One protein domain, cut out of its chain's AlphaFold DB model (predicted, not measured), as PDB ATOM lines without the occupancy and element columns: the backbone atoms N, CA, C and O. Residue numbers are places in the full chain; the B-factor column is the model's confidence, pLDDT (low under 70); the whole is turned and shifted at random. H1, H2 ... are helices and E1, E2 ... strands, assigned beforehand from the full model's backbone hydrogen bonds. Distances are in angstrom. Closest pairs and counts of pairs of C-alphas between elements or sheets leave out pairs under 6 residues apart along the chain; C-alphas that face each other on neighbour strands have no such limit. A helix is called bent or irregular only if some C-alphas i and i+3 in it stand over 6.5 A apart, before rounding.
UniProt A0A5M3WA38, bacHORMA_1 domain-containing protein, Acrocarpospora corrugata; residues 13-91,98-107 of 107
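Overview. This is residues 13 to 91 and 98 to 107 of the 107 residues of the protein "bacHORMA_1 domain-containing protein" of Acrocarpospora corrugata (UniProt A0A5M3WA38). A twisted sheet of four antiparallel strands makes one layer, and the long helix H1 lies over one of its faces, running along the strands; the other face is bare. H2 folds back side by side with H1 as a helical hairpin and only grazes the sheet. The printed part has 89 residues, with two named helices and then four named strands in the order H1 H2 E1 E2 E3 E4; the sheet's order is E3 E2 E1 E4. The class is mixed, helices and strands. The whole is compact, with a radius of gyration of the C-alphas of 12.7 A, and only just elongated, with spans of 38 by 25 by 21 A.

Arrangement. H1, residues 13 to 33, and H2, residues 38 to 53, touch, closest at the C-alphas of Ala 15 and Glu 49, 5.1 A apart. They run opposite ways at a shallow tilt of 27 degrees. Every O i to N i+4 pair of H1 is within hydrogen-bond range, and 10 of 12 are in H2. E1, residues 59 to 66, and E2, residues 69 to 78, form an antiparallel hairpin, with N 62 and O 74 3.0 A apart. E1 bends by 56 degrees at residue 63 and E2 by 78 degrees at residue 72. E2 and E3, residues 84 to 86, form another hairpin, with N 85 and O 77 2.8 A apart. E1, E2 and E3 make a meander, each strand the antiparallel neighbour of the one before. E4, residues 101 to 106, is antiparallel to E1, with N 103 and O 63 2.8 A apart. E3 and E4 are the edge strands. H1 and the sheet make two layers, a helix on one face of a sheet; H1 is over E2 at a height over the sheet of 10.0 A, and on the local plane its line stands at 10 degrees to that of E2. The closest C-alphas of H1 and E3 are those of Leu 18 and Leu 84, 6.7 A apart. H2 only grazes the sheet, with its residues 44 to 52.

Along the chain. H1 begins at C-alpha 13, (-11.408, -12.325, -40.906), and is 30.0 A long. H2 is 24.0 A long and irregular: C-alphas 39 and 42 are 7.0 A apart. E1 is 21.8 A long, E2 24.6 A, E3 6.4 A and E4 16.6 A. E4 ends at C-alpha 106, (-24.060, -18.186, -55.912).

Size, cuts and confidence. The two C-alphas farthest apart are those of Asp 81 and Gln 99, at 38.8 A. Residues 92 to 97 are not printed, and C-alphas 91 and 98 are 16.1 A apart across this cut. The links that are printed whole are tight. The mean pLDDT of the printed part is 87.2; residues 80 to 82 and 86 to 89 are under 70.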
ATOM      1  N   VAL A  13     -11.035 -11.581 -42.121       88.00
ATOM      2  CA  VAL A  13     -11.408 -12.325 -40.906       88.00
ATOM      3  C   VAL A  13     -12.911 -12.612 -40.877       88.00
ATOM      4  O   VAL A  13     -13.305 -13.730 -40.540       88.00
ATOM      5  N   HIS A  14     -13.746 -11.642 -41.268       84.62
ATOM      6  CA  HIS A  14     -15.187 -11.857 -41.418       84.62
ATOM      7  C   HIS A  14     -15.445 -12.931 -42.477       84.62
ATOM      8  O   HIS A  14     -16.080 -13.937 -42.166       84.62
ATOM      9  N   ALA A  15     -14.848 -12.797 -43.665       87.81
ATOM     10  CA  ALA A  15     -14.967 -13.781 -44.744       87.81
ATOM     11  C   ALA A  15     -14.621 -15.210 -44.299       87.81
ATOM     12  O   ALA A  15     -15.430 -16.123 -44.457       87.81
ATOM     13  N   ARG A  16     -13.466 -15.399 -43.653       90.31
ATOM     14  CA  ARG A  16     -13.018 -16.712 -43.171       90.31
ATOM     15  C   ARG A  16     -13.972 -17.315 -42.142       90.31
ATOM     16  O   ARG A  16     -14.248 -18.516 -42.174       90.31
ATOM     17  N   ARG A  17     -14.500 -16.493 -41.228       87.25
ATOM     18  CA  ARG A  17     -15.498 -16.931 -40.240       87.25
ATOM     19  C   ARG A  17     -16.792 -17.384 -40.919       87.25
ATOM     20  O   ARG A  17     -17.357 -18.403 -40.522       87.25
ATOM     21  N   LEU A  18     -17.250 -16.645 -41.928       86.81
ATOM     22  CA  LEU A  18     -18.453 -16.974 -42.692       86.81
ATOM     23  C   LEU A  18     -18.278 -18.260 -43.506       86.81
ATOM     24  O   LEU A  18     -19.088 -19.180 -43.373       86.81
ATOM     25  N   ALA A  19     -17.187 -18.362 -44.266       89.88
ATOM     26  CA  ALA A  19     -16.842 -19.544 -45.049       89.88
ATOM     27  C   ALA A  19     -16.722 -20.799 -44.166       89.88
ATOM     28  O   ALA A  19     -17.246 -21.859 -44.512       89.88
ATOM     29  N   GLY A  20     -16.117 -20.680 -42.978       90.62
ATOM     30  CA  GLY A  20     -16.022 -21.784 -42.017       90.62
ATOM     31  C   GLY A  20     -17.384 -22.268 -41.500       90.62
ATOM     32  O   GLY A  20     -17.596 -23.475 -41.345       90.62
ATOM     33  N   ARG A  21     -18.338 -21.354 -41.279       88.38
ATOM     34  CA  ARG A  21     -19.708 -21.716 -40.879       88.38
ATOM     35  C   ARG A  21     -20.433 -22.469 -41.995       88.38
ATOM     36  O   ARG A  21     -20.971 -23.539 -41.735       88.38
ATOM     37  N   VAL A  22     -20.377 -21.962 -43.229       89.38
ATOM     38  CA  VAL A  22     -20.964 -22.638 -44.401       89.38
ATOM     39  C   VAL A  22     -20.352 -24.030 -44.582       89.38
ATOM     40  O   VAL A  22     -21.074 -25.014 -44.703       89.38
ATOM     41  N   THR A  23     -19.027 -24.143 -44.500       91.62
ATOM     42  CA  THR A  23     -18.306 -25.421 -44.650       91.62
ATOM     43  C   THR A  23     -18.673 -26.431 -43.560       91.62
ATOM     44  O   THR A  23     -18.716 -27.635 -43.813       91.62
ATOM     45  N   THR A  24     -18.989 -25.964 -42.349       91.69
ATOM     46  CA  THR A  24     -19.482 -26.824 -41.261       91.69
ATOM     47  C   THR A  24     -20.831 -27.447 -41.618       91.69
ATOM     48  O   THR A  24     -21.005 -28.656 -41.460       91.69
ATOM     49  N   ASP A  25     -21.757 -26.659 -42.162       90.75
ATOM     50  CA  ASP A  25     -23.060 -27.163 -42.602       90.75
ATOM     51  C   ASP A  25     -22.915 -28.090 -43.828       90.75
ATOM     52  O   ASP A  25     -23.545 -29.147 -43.895       90.75
ATOM     53  N   LEU A  26     -22.016 -27.771 -44.768       92.06
ATOM     54  CA  LEU A  26     -21.694 -28.658 -45.896       92.06
ATOM     55  C   LEU A  26     -21.112 -29.995 -45.428       92.06
ATOM     56  O   LEU A  26     -21.471 -31.044 -45.960       92.06
ATOM     57  N   ARG A  27     -20.264 -29.990 -44.395       93.50
ATOM     58  CA  ARG A  27     -19.752 -31.221 -43.784       93.50
ATOM     59  C   ARG A  27     -20.876 -32.054 -43.176       93.50
ATOM     60  O   ARG A  27     -20.871 -33.268 -43.347       93.50
ATOM     61  N   GLN A  28     -21.842 -31.431 -42.500       93.06
ATOM     62  CA  GLN A  28     -23.020 -32.147 -41.995       93.06
ATOM     63  C   GLN A  28     -23.819 -32.788 -43.136       93.06
ATOM     64  O   GLN A  28     -24.229 -33.939 -43.017       93.06
ATOM     65  N   SER A  29     -23.982 -32.082 -44.257       92.75
ATOM     66  CA  SER A  29     -24.625 -32.631 -45.456       92.75
ATOM     67  C   SER A  29     -23.848 -33.810 -46.033       92.75
ATOM     68  O   SER A  29     -24.441 -34.841 -46.335       92.75
ATOM     69  N   SER A  30     -22.521 -33.693 -46.110       93.75
ATOM     70  CA  SER A  30     -21.633 -34.767 -46.559       93.75
ATOM     71  C   SER A  30     -21.794 -36.028 -45.703       93.75
ATOM     72  O   SER A  30     -21.906 -37.120 -46.237       93.75
ATOM     73  N   ILE A  31     -21.898 -35.878 -44.380       93.75
ATOM     74  CA  ILE A  31     -22.084 -37.003 -43.452       93.75
ATOM     75  C   ILE A  31     -23.474 -37.643 -43.585       93.75
ATOM     76  O   ILE A  31     -23.600 -38.857 -43.475       93.75
ATOM     77  N   LEU A  32     -24.525 -36.838 -43.764       93.00
ATOM     78  CA  LEU A  32     -25.907 -37.333 -43.779       93.00
ATOM     79  C   LEU A  32     -26.349 -37.865 -45.147       93.00
ATOM     80  O   LEU A  32     -27.241 -38.710 -45.208       93.00
ATOM     81  N   TYR A  33     -25.763 -37.346 -46.225       93.69
ATOM     82  CA  TYR A  33     -26.264 -37.518 -47.588       93.69
ATOM     83  C   TYR A  33     -25.172 -37.776 -48.634       93.69
ATOM     84  O   TYR A  33     -25.474 -37.745 -49.826       93.69
ATOM     85  N   ASP A  34     -23.913 -37.967 -48.223       92.94
ATOM     86  CA  ASP A  34     -22.752 -38.178 -49.104       92.94
ATOM     87  C   ASP A  34     -22.531 -37.058 -50.140       92.94
ATOM     88  O   ASP A  34     -21.846 -37.232 -51.150       92.94
ATOM     89  N   SER A  35     -23.121 -35.874 -49.929       92.25
ATOM     90  CA  SER A  35     -22.894 -34.695 -50.770       92.25
ATOM     91  C   SER A  35     -22.957 -33.391 -49.959       92.25
ATOM     92  O   SER A  35     -23.818 -33.261 -49.086       92.25
ATOM     93  N   PRO A  36     -22.083 -32.407 -50.240       91.69
ATOM     94  CA  PRO A  36     -21.006 -32.476 -51.224       91.69
ATOM     95  C   PRO A  36     -19.920 -33.473 -50.792       91.69
ATOM     96  O   PRO A  36     -19.885 -33.910 -49.640       91.69
ATOM     97  N   SER A  37     -19.051 -33.866 -51.723       92.06
ATOM     98  CA  SER A  37     -17.942 -34.770 -51.402       92.06
ATOM     99  C   SER A  37     -17.080 -34.160 -50.297       92.06
ATOM    100  O   SER A  37     -16.735 -32.977 -50.360       92.06
ATOM    101  N   SER A  38     -16.697 -34.958 -49.302       88.88
ATOM    102  CA  SER A  38     -15.854 -34.497 -48.194       88.88
ATOM    103  C   SER A  38     -14.518 -33.914 -48.674       88.88
ATOM    104  O   SER A  38     -14.025 -32.963 -48.072       88.88
ATOM    105  N   GLY A  39     -13.985 -34.414 -49.795       90.25
ATOM    106  CA  GLY A  39     -12.769 -33.894 -50.429       90.25
ATOM    107  C   GLY A  39     -12.925 -32.514 -51.077       90.25
ATOM    108  O   GLY A  39     -11.932 -31.825 -51.243       90.25
ATOM    109  N   SER A  40     -14.152 -32.084 -51.391       90.06
ATOM    110  CA  SER A  40     -14.427 -30.762 -51.991       90.06
ATOM    111  C   SER A  40     -14.671 -29.651 -50.963       90.06
ATOM    112  O   SER A  40     -14.839 -28.492 -51.327       90.06
ATOM    113  N   LEU A  41     -14.726 -29.982 -49.666       91.88
ATOM    114  CA  LEU A  41     -15.077 -29.021 -48.615       91.88
ATOM    115  C   LEU A  41     -14.041 -27.903 -48.455       91.88
ATOM    116  O   LEU A  41     -14.416 -26.774 -48.154       91.88
ATOM    117  N   GLU A  42     -12.757 -28.214 -48.640       93.06
ATOM    118  CA  GLU A  42     -11.687 -27.217 -48.558       93.06
ATOM    119  C   GLU A  42     -11.748 -26.244 -49.741       93.06
ATOM    120  O   GLU A  42     -11.682 -25.033 -49.531       93.06
ATOM    121  N   ASP A  43     -12.007 -26.754 -50.948       93.00
ATOM    122  CA  ASP A  43     -12.203 -25.930 -52.144       93.00
ATOM    123  C   ASP A  43     -13.384 -24.968 -51.964       93.00
ATOM    124  O   ASP A  43     -13.247 -23.770 -52.211       93.00
ATOM    125  N   TYR A  44     -14.517 -25.461 -51.441       90.75
ATOM    126  CA  TYR A  44     -15.668 -24.612 -51.116       90.75
ATOM    127  C   TYR A  44     -15.307 -23.510 -50.123       90.75
ATOM    128  O   TYR A  44     -15.748 -22.374 -50.277       90.75
ATOM    129  N   GLN A  45     -14.521 -23.830 -49.093       92.06
ATOM    130  CA  GLN A  45     -14.139 -22.853 -48.084       92.06
ATOM    131  C   GLN A  45     -13.267 -21.741 -48.676       92.06
ATOM    132  O   GLN A  45     -13.520 -20.564 -48.407       92.06
ATOM    133  N   VAL A  46     -12.258 -22.108 -49.470       93.88
ATOM    134  CA  VAL A  46     -11.337 -21.156 -50.106       93.88
ATOM    135  C   VAL A  46     -12.075 -20.288 -51.124       93.88
ATOM    136  O   VAL A  46     -11.921 -19.067 -51.105       93.88
ATOM    137  N   GLU A  47     -12.921 -20.891 -51.964       92.06
ATOM    138  CA  GLU A  47     -13.738 -20.171 -52.946       92.06
ATOM    139  C   GLU A  47     -14.656 -19.148 -52.262       92.06
ATOM    140  O   GLU A  47     -14.662 -17.972 -52.631       92.06
ATOM    141  N   LEU A  48     -15.389 -19.560 -51.219       90.56
ATOM    142  CA  LEU A  48     -16.248 -18.653 -50.455       90.56
ATOM    143  C   LEU A  48     -15.456 -17.512 -49.815       90.56
ATOM    144  O   LEU A  48     -15.918 -16.375 -49.859       90.56
ATOM    145  N   GLU A  49     -14.297 -17.786 -49.210       92.25
ATOM    146  CA  GLU A  49     -13.492 -16.745 -48.565       92.25
ATOM    147  C   GLU A  49     -13.073 -15.663 -49.569       92.25
ATOM    148  O   GLU A  49     -13.258 -14.475 -49.294       92.25
ATOM    149  N   GLU A  50     -12.577 -16.048 -50.746       92.25
ATOM    150  CA  GLU A  50     -12.149 -15.091 -51.771       92.25
ATOM    151  C   GLU A  50     -13.329 -14.315 -52.375       92.25
ATOM    152  O   GLU A  50     -13.247 -13.094 -52.536       92.25
ATOM    153  N   LEU A  51     -14.463 -14.977 -52.638       89.81
ATOM    154  CA  LEU A  51     -15.662 -14.305 -53.149       89.81
ATOM    155  C   LEU A  51     -16.226 -13.285 -52.150       89.81
ATOM    156  O   LEU A  51     -16.634 -12.191 -52.549       89.81
ATOM    157  N   LEU A  52     -16.212 -13.617 -50.856       88.50
ATOM    158  CA  LEU A  52     -16.633 -12.718 -49.780       88.50
ATOM    159  C   LEU A  52     -15.705 -11.512 -49.661       88.50
ATOM    160  O   LEU A  52     -16.179 -10.383 -49.573       88.50
ATOM    161  N   VAL A  53     -14.387 -11.736 -49.657       88.56
ATOM    162  CA  VAL A  53     -13.394 -10.651 -49.588       88.56
ATOM    163  C   VAL A  53     -13.523  -9.712 -50.784       88.56
ATOM    164  O   VAL A  53     -13.407  -8.501 -50.617       88.56
ATOM    165  N   GLY A  54     -13.779 -10.263 -51.973       85.69
ATOM    166  CA  GLY A  54     -14.001  -9.488 -53.191       85.69
ATOM    167  C   GLY A  54     -15.364  -8.797 -53.270       85.69
ATOM    168  O   GLY A  54     -15.559  -7.966 -54.152       85.69
ATOM    169  N   GLY A  55     -16.304  -9.118 -52.372       83.44
ATOM    170  CA  GLY A  55     -17.673  -8.600 -52.418       83.44
ATOM    171  C   GLY A  55     -18.462  -9.070 -53.646       83.44
ATOM    172  O   GLY A  55     -19.368  -8.374 -54.096       83.44
ATOM    173  N   TYR A  56     -18.108 -10.227 -54.212       83.56
ATOM    174  CA  TYR A  56     -18.671 -10.732 -55.473       83.56
ATOM    175  C   TYR A  56     -19.956 -11.540 -55.312       83.56
ATOM    176  O   TYR A  56     -20.491 -12.044 -56.295       83.56
ATOM    177  N   VAL A  57     -20.421 -11.708 -54.082       84.50
ATOM    178  CA  VAL A  57     -21.530 -12.594 -53.755       84.50
ATOM    179  C   VAL A  57     -22.212 -12.089 -52.494       84.50
ATOM    180  O   VAL A  57     -21.564 -11.748 -51.499       84.50
ATOM    181  N   ASP A  58     -23.533 -12.017 -52.554       83.25
ATOM    182  CA  ASP A  58     -24.365 -11.539 -51.455       83.25
ATOM    183  C   ASP A  58     -25.235 -12.660 -50.881       83.25
ATOM    184  O   ASP A  58     -25.632 -12.608 -49.710       83.25
ATOM    185  N   LYS A  59     -25.502 -13.709 -51.673       88.31
ATOM    186  CA  LYS A  59     -26.296 -14.862 -51.257       88.31
ATOM    187  C   LYS A  59     -25.727 -16.167 -51.788       88.31
ATOM    188  O   LYS A  59     -25.208 -16.276 -52.894       88.31
ATOM    189  N   TYR A  60     -25.933 -17.199 -50.984       88.31
ATOM    190  CA  TYR A  60     -25.493 -18.553 -51.271       88.31
ATOM    191  C   TYR A  60     -26.624 -19.524 -51.019       88.31
ATOM    192  O   TYR A  60     -27.326 -19.417 -50.006       88.31
ATOM    193  N   GLN A  61     -26.765 -20.511 -51.893       91.44
ATOM    194  CA  GLN A  61     -27.709 -21.592 -51.706       91.44
ATOM    195  C   GLN A  61     -27.090 -22.937 -52.072       91.44
ATOM    196  O   GLN A  61     -26.623 -23.147 -53.186       91.44
ATOM    197  N   PHE A  62     -27.172 -23.876 -51.136       91.75
ATOM    198  CA  PHE A  62     -26.694 -25.245 -51.303       91.75
ATOM    199  C   PHE A  62     -27.812 -26.215 -50.973       91.75
ATOM    200  O   PHE A  62     -28.615 -25.936 -50.083       91.75
ATOM    201  N   GLY A  63     -27.860 -27.369 -51.626       93.06
ATOM    202  CA  GLY A  63     -28.800 -28.407 -51.228       93.06
ATOM    203  C   GLY A  63     -29.057 -29.445 -52.298       93.06
ATOM    204  O   GLY A  63     -28.243 -29.673 -53.189       93.06
ATOM    205  N   PHE A  64     -30.230 -30.062 -52.208       94.56
ATOM    206  CA  PHE A  64     -30.652 -31.127 -53.103       94.56
ATOM    207  C   PHE A  64     -31.898 -30.728 -53.876       94.56
ATOM    208  O   PHE A  64     -32.852 -30.174 -53.322       94.56
ATOM    209  N   LYS A  65     -31.907 -31.052 -55.167       94.31
ATOM    210  CA  LYS A  65     -33.068 -30.892 -56.041       94.31
ATOM    211  C   LYS A  65     -33.423 -32.213 -56.711       94.31
ATOM    212  O   LYS A  65     -32.534 -32.951 -57.121       94.31
ATOM    213  N   LYS A  66     -34.714 -32.490 -56.851       94.56
ATOM    214  CA  LYS A  66     -35.263 -33.659 -57.542       94.56
ATOM    215  C   LYS A  66     -36.330 -33.180 -58.519       94.56
ATOM    216  O   LYS A  66     -37.166 -32.362 -58.148       94.56
ATOM    217  N   ASP A  67     -36.255 -33.621 -59.774       92.50
ATOM    218  CA  ASP A  67     -37.197 -33.235 -60.838       92.50
ATOM    219  C   ASP A  67     -37.387 -31.709 -60.967       92.50
ATOM    220  O   ASP A  67     -38.492 -31.192 -61.119       92.50
ATOM    221  N   GLY A  68     -36.288 -30.955 -60.829       89.12
ATOM    222  CA  GLY A  68     -36.292 -29.489 -60.889       89.12
ATOM    223  C   GLY A  68     -36.849 -28.782 -59.647       89.12
ATOM    224  O   GLY A  68     -36.850 -27.553 -59.606       89.12
ATOM    225  N   ARG A  69     -37.280 -29.516 -58.615       92.25
ATOM    226  CA  ARG A  69     -37.788 -28.963 -57.352       92.25
ATOM    227  C   ARG A  69     -36.760 -29.116 -56.242       92.25
ATOM    228  O   ARG A  69     -36.132 -30.162 -56.113       92.25
ATOM    229  N   VAL A  70     -36.600 -28.082 -55.421       92.12
ATOM    230  CA  VAL A  70     -35.734 -28.141 -54.235       92.12
ATOM    231  C   VAL A  70     -36.366 -29.085 -53.213       92.12
ATOM    232  O   VAL A  70     -37.497 -28.863 -52.788       92.12
ATOM    233  N   VAL A  71     -35.633 -30.131 -52.834       93.06
ATOM    234  CA  VAL A  71     -36.010 -31.058 -51.757       93.06
ATOM    235  C   VAL A  71     -35.720 -30.393 -50.416       93.06
ATOM    236  O   VAL A  71     -36.591 -30.302 -49.557       93.06
ATOM    237  N   TRP A  72     -34.502 -29.875 -50.264       92.12
ATOM    238  CA  TRP A  72     -34.097 -29.025 -49.151       92.12
ATOM    239  C   TRP A  72     -32.872 -28.196 -49.547       92.12
ATOM    240  O   TRP A  72     -32.129 -28.567 -50.460       92.12
ATOM    241  N   SER A  73     -32.667 -27.060 -48.876       92.25
ATOM    242  CA  SER A  73     -31.499 -26.214 -49.121       92.25
ATOM    243  C   SER A  73     -31.125 -25.342 -47.929       92.25
ATOM    244  O   SER A  73     -32.004 -24.763 -47.286       92.25
ATOM    245  N   LEU A  74     -29.828 -25.152 -47.731       89.62
ATOM    246  CA  LEU A  74     -29.249 -24.094 -46.914       89.62
ATOM    247  C   LEU A  74     -29.214 -22.808 -47.735       89.62
ATOM    248  O   LEU A  74     -28.857 -22.834 -48.910       89.62
ATOM    249  N   ARG A  75     -29.605 -21.692 -47.123       89.62
ATOM    250  CA  ARG A  75     -29.586 -20.362 -47.736       89.62
ATOM    251  C   ARG A  75     -28.891 -19.400 -46.799       89.62
ATOM    252  O   ARG A  75     -29.292 -19.312 -45.639       89.62
ATOM    253  N   TYR A  76     -27.911 -18.681 -47.316       86.81
ATOM    254  CA  TYR A  76     -27.140 -17.691 -46.585       86.81
ATOM    255  C   TYR A  76     -27.207 -16.358 -47.317       86.81
ATOM    256  O   TYR A  76     -27.272 -16.311 -48.544       86.81
ATOM    257  N   THR A  77     -27.201 -15.278 -46.557       87.44
ATOM    258  CA  THR A  77     -27.228 -13.902 -47.030       87.44
ATOM    259  C   THR A  77     -26.221 -13.119 -46.209       87.44
ATOM    260  O   THR A  77     -26.269 -13.126 -44.976       87.44
ATOM    261  N   VAL A  78     -25.288 -12.475 -46.894       83.62
ATOM    262  CA  VAL A  78     -24.243 -11.665 -46.277       83.62
ATOM    263  C   VAL A  78     -24.809 -10.268 -46.060       83.62
ATOM    264  O   VAL A  78     -25.253  -9.603 -46.993       83.62
ATOM    265  N   GLY A  79     -24.855  -9.855 -44.800       78.25
ATOM    266  CA  GLY A  79     -25.230  -8.511 -44.403       78.25
ATOM    267  C   GLY A  79     -24.117  -7.504 -44.711       78.25
ATOM    268  O   GLY A  79     -22.946  -7.878 -44.811       78.25
ATOM    269  N   PRO A  80     -24.457  -6.210 -44.830       69.94
ATOM    270  CA  PRO A  80     -23.486  -5.140 -45.077       69.94
ATOM    271  C   PRO A  80     -22.468  -4.955 -43.937       69.94
ATOM    272  O   PRO A  80     -21.415  -4.364 -44.143       69.94
ATOM    273  N   ASP A  81     -22.771  -5.473 -42.749       68.31
ATOM    274  CA  ASP A  81     -21.909  -5.556 -41.565       68.31
ATOM    275  C   ASP A  81     -21.010  -6.810 -41.559       68.31
ATOM    276  O   ASP A  81     -20.239  -7.035 -40.630       68.31
ATOM    277  N   GLY A  82     -21.103  -7.663 -42.582       67.38
ATOM    278  CA  GLY A  82     -20.436  -8.962 -42.605       67.38
ATOM    279  C   GLY A  82     -21.101 -10.022 -41.733       67.38
ATOM    280  O   GLY A  82     -20.516 -11.090 -41.523       67.38
ATOM    281  N   ALA A  83     -22.314  -9.776 -41.235       71.88
ATOM    282  CA  ALA A  83     -23.097 -10.806 -40.576       71.88
ATOM    283  C   ALA A  83     -23.638 -11.810 -41.602       71.88
ATOM    284  O   ALA A  83     -24.066 -11.453 -42.695       71.88
ATOM    285  N   LEU A  84     -23.682 -13.091 -41.235       72.00
ATOM    286  CA  LEU A  84     -24.434 -14.086 -41.999       72.00
ATOM    287  C   LEU A  84     -25.857 -14.138 -41.462       72.00
ATOM    288  O   LEU A  84     -26.082 -14.536 -40.313       72.00
ATOM    289  N   THR A  85     -26.812 -13.806 -42.312       72.69
ATOM    290  CA  THR A  85     -28.227 -14.080 -42.083       72.69
ATOM    291  C   THR A  85     -28.640 -15.288 -42.919       72.69
ATOM    292  O   THR A  85     -28.122 -15.516 -44.006       72.69
ATOM    293  N   GLY A  86     -29.528 -16.128 -42.396       65.56
ATOM    294  CA  GLY A  86     -29.805 -17.431 -43.007       65.56
ATOM    295  C   GLY A  86     -28.837 -18.538 -42.561       65.56
ATOM    296  O   GLY A  86     -27.845 -18.293 -41.875       65.56
ATOM    297  N   GLY A  87     -29.209 -19.782 -42.869       63.25
ATOM    298  CA  GLY A  87     -28.575 -20.994 -42.345       63.25
ATOM    299  C   GLY A  87     -28.707 -21.119 -40.825       63.25
ATOM    300  O   GLY A  87     -27.745 -20.915 -40.084       63.25
ATOM    301  N   ALA A  88     -29.923 -21.412 -40.352       46.31
ATOM    302  CA  ALA A  88     -30.262 -21.452 -38.923       46.31
ATOM    303  C   ALA A  88     -31.272 -22.564 -38.562       46.31
ATOM    304  O   ALA A  88     -32.103 -22.387 -37.679       46.31
ATOM    305  N   GLY A  89     -31.223 -23.699 -39.266       55.16
ATOM    306  CA  GLY A  89     -32.055 -24.878 -38.967       55.16
ATOM    307  C   GLY A  89     -31.285 -26.199 -38.908       55.16
ATOM    308  O   GLY A  89     -31.893 -27.232 -38.648       55.16
ATOM    309  N   GLY A  90     -29.966 -26.163 -39.146       72.62
ATOM    310  CA  GLY A  90     -29.143 -27.352 -39.363       72.62
ATOM    311  C   GLY A  90     -29.444 -28.042 -40.693       72.62
ATOM    312  O   GLY A  90     -30.422 -27.733 -41.379       72.62
ATOM    313  N   VAL A  91     -28.585 -28.984 -41.071       86.25
ATOM    314  CA  VAL A  91     -28.922 -29.934 -42.132       86.25
ATOM    315  C   VAL A  91     -30.022 -30.856 -41.593       86.25
ATOM    316  O   VAL A  91     -29.794 -31.518 -40.577       86.25
ATOM    317  N   ARG A  98     -32.983 -39.606 -52.424       90.94
ATOM    318  CA  ARG A  98     -32.832 -40.604 -53.496       90.94
ATOM    319  C   ARG A  98     -33.252 -40.010 -54.837       90.94
ATOM    320  O   ARG A  98     -34.377 -39.527 -54.996       90.94
ATOM    321  N   GLN A  99     -32.353 -40.114 -55.818       91.25
ATOM    322  CA  GLN A  99     -32.485 -39.508 -57.153       91.25
ATOM    323  C   GLN A  99     -32.515 -37.970 -57.143       91.25
ATOM    324  O   GLN A  99     -32.838 -37.360 -58.159       91.25
ATOM    325  N   ALA A 100     -32.197 -37.334 -56.015       93.88
ATOM    326  CA  ALA A 100     -31.926 -35.910 -55.988       93.88
ATOM    327  C   ALA A 100     -30.464 -35.662 -56.377       93.88
ATOM    328  O   ALA A 100     -29.585 -36.486 -56.129       93.88
ATOM    329  N   SER A 101     -30.196 -34.513 -56.982       93.56
ATOM    330  CA  SER A 101     -28.846 -34.064 -57.305       93.56
ATOM    331  C   SER A 101     -28.453 -32.912 -56.393       93.56
ATOM    332  O   SER A 101     -29.261 -32.008 -56.145       93.56
ATOM    333  N   TRP A 102     -27.205 -32.939 -55.930       93.69
ATOM    334  CA  TRP A 102     -26.590 -31.812 -55.240       93.69
ATOM    335  C   TRP A 102     -26.531 -30.586 -56.158       93.69
ATOM    336  O   TRP A 102     -26.289 -30.708 -57.363       93.69
ATOM    337  N   PHE A 103     -26.746 -29.400 -55.598       93.69
ATOM    338  CA  PHE A 103     -26.550 -28.139 -56.296       93.69
ATOM    339  C   PHE A 103     -25.879 -27.097 -55.394       93.69
ATOM    340  O   PHE A 103     -26.090 -27.068 -54.181       93.69
ATOM    341  N   ASN A 104     -25.105 -26.223 -56.033       91.44
ATOM    342  CA  ASN A 104     -24.547 -25.000 -55.468       91.44
ATOM    343  C   ASN A 104     -25.006 -23.829 -56.343       91.44
ATOM    344  O   ASN A 104     -24.960 -23.928 -57.572       91.44
ATOM    345  N   PHE A 105     -25.467 -22.752 -55.719       89.62
ATOM    346  CA  PHE A 105     -25.878 -21.532 -56.388       89.62
ATOM    347  C   PHE A 105     -25.345 -20.305 -55.643       89.62
ATOM    348  O   PHE A 105     -25.585 -20.145 -54.445       89.62
ATOM    349  N   LEU A 106     -24.641 -19.445 -56.378       86.56
ATOM    350  CA  LEU A 106     -24.060 -18.186 -55.912       86.56
ATOM    351  C   LEU A 106     -24.809 -17.038 -56.603       86.56
ATOM    352  O   LEU A 106     -25.051 -17.123 -57.810       86.56
ATOM    353  N   MET A 107     -25.207 -16.017 -55.842       80.81
ATOM    354  CA  MET A 107     -25.942 -14.833 -56.317       80.81
ATOM    355  C   MET A 107     -25.221 -13.541 -55.949       80.81
ATOM    356  O   MET A 107     -24.670 -13.468 -54.824       80.81
TER     357      MET A 107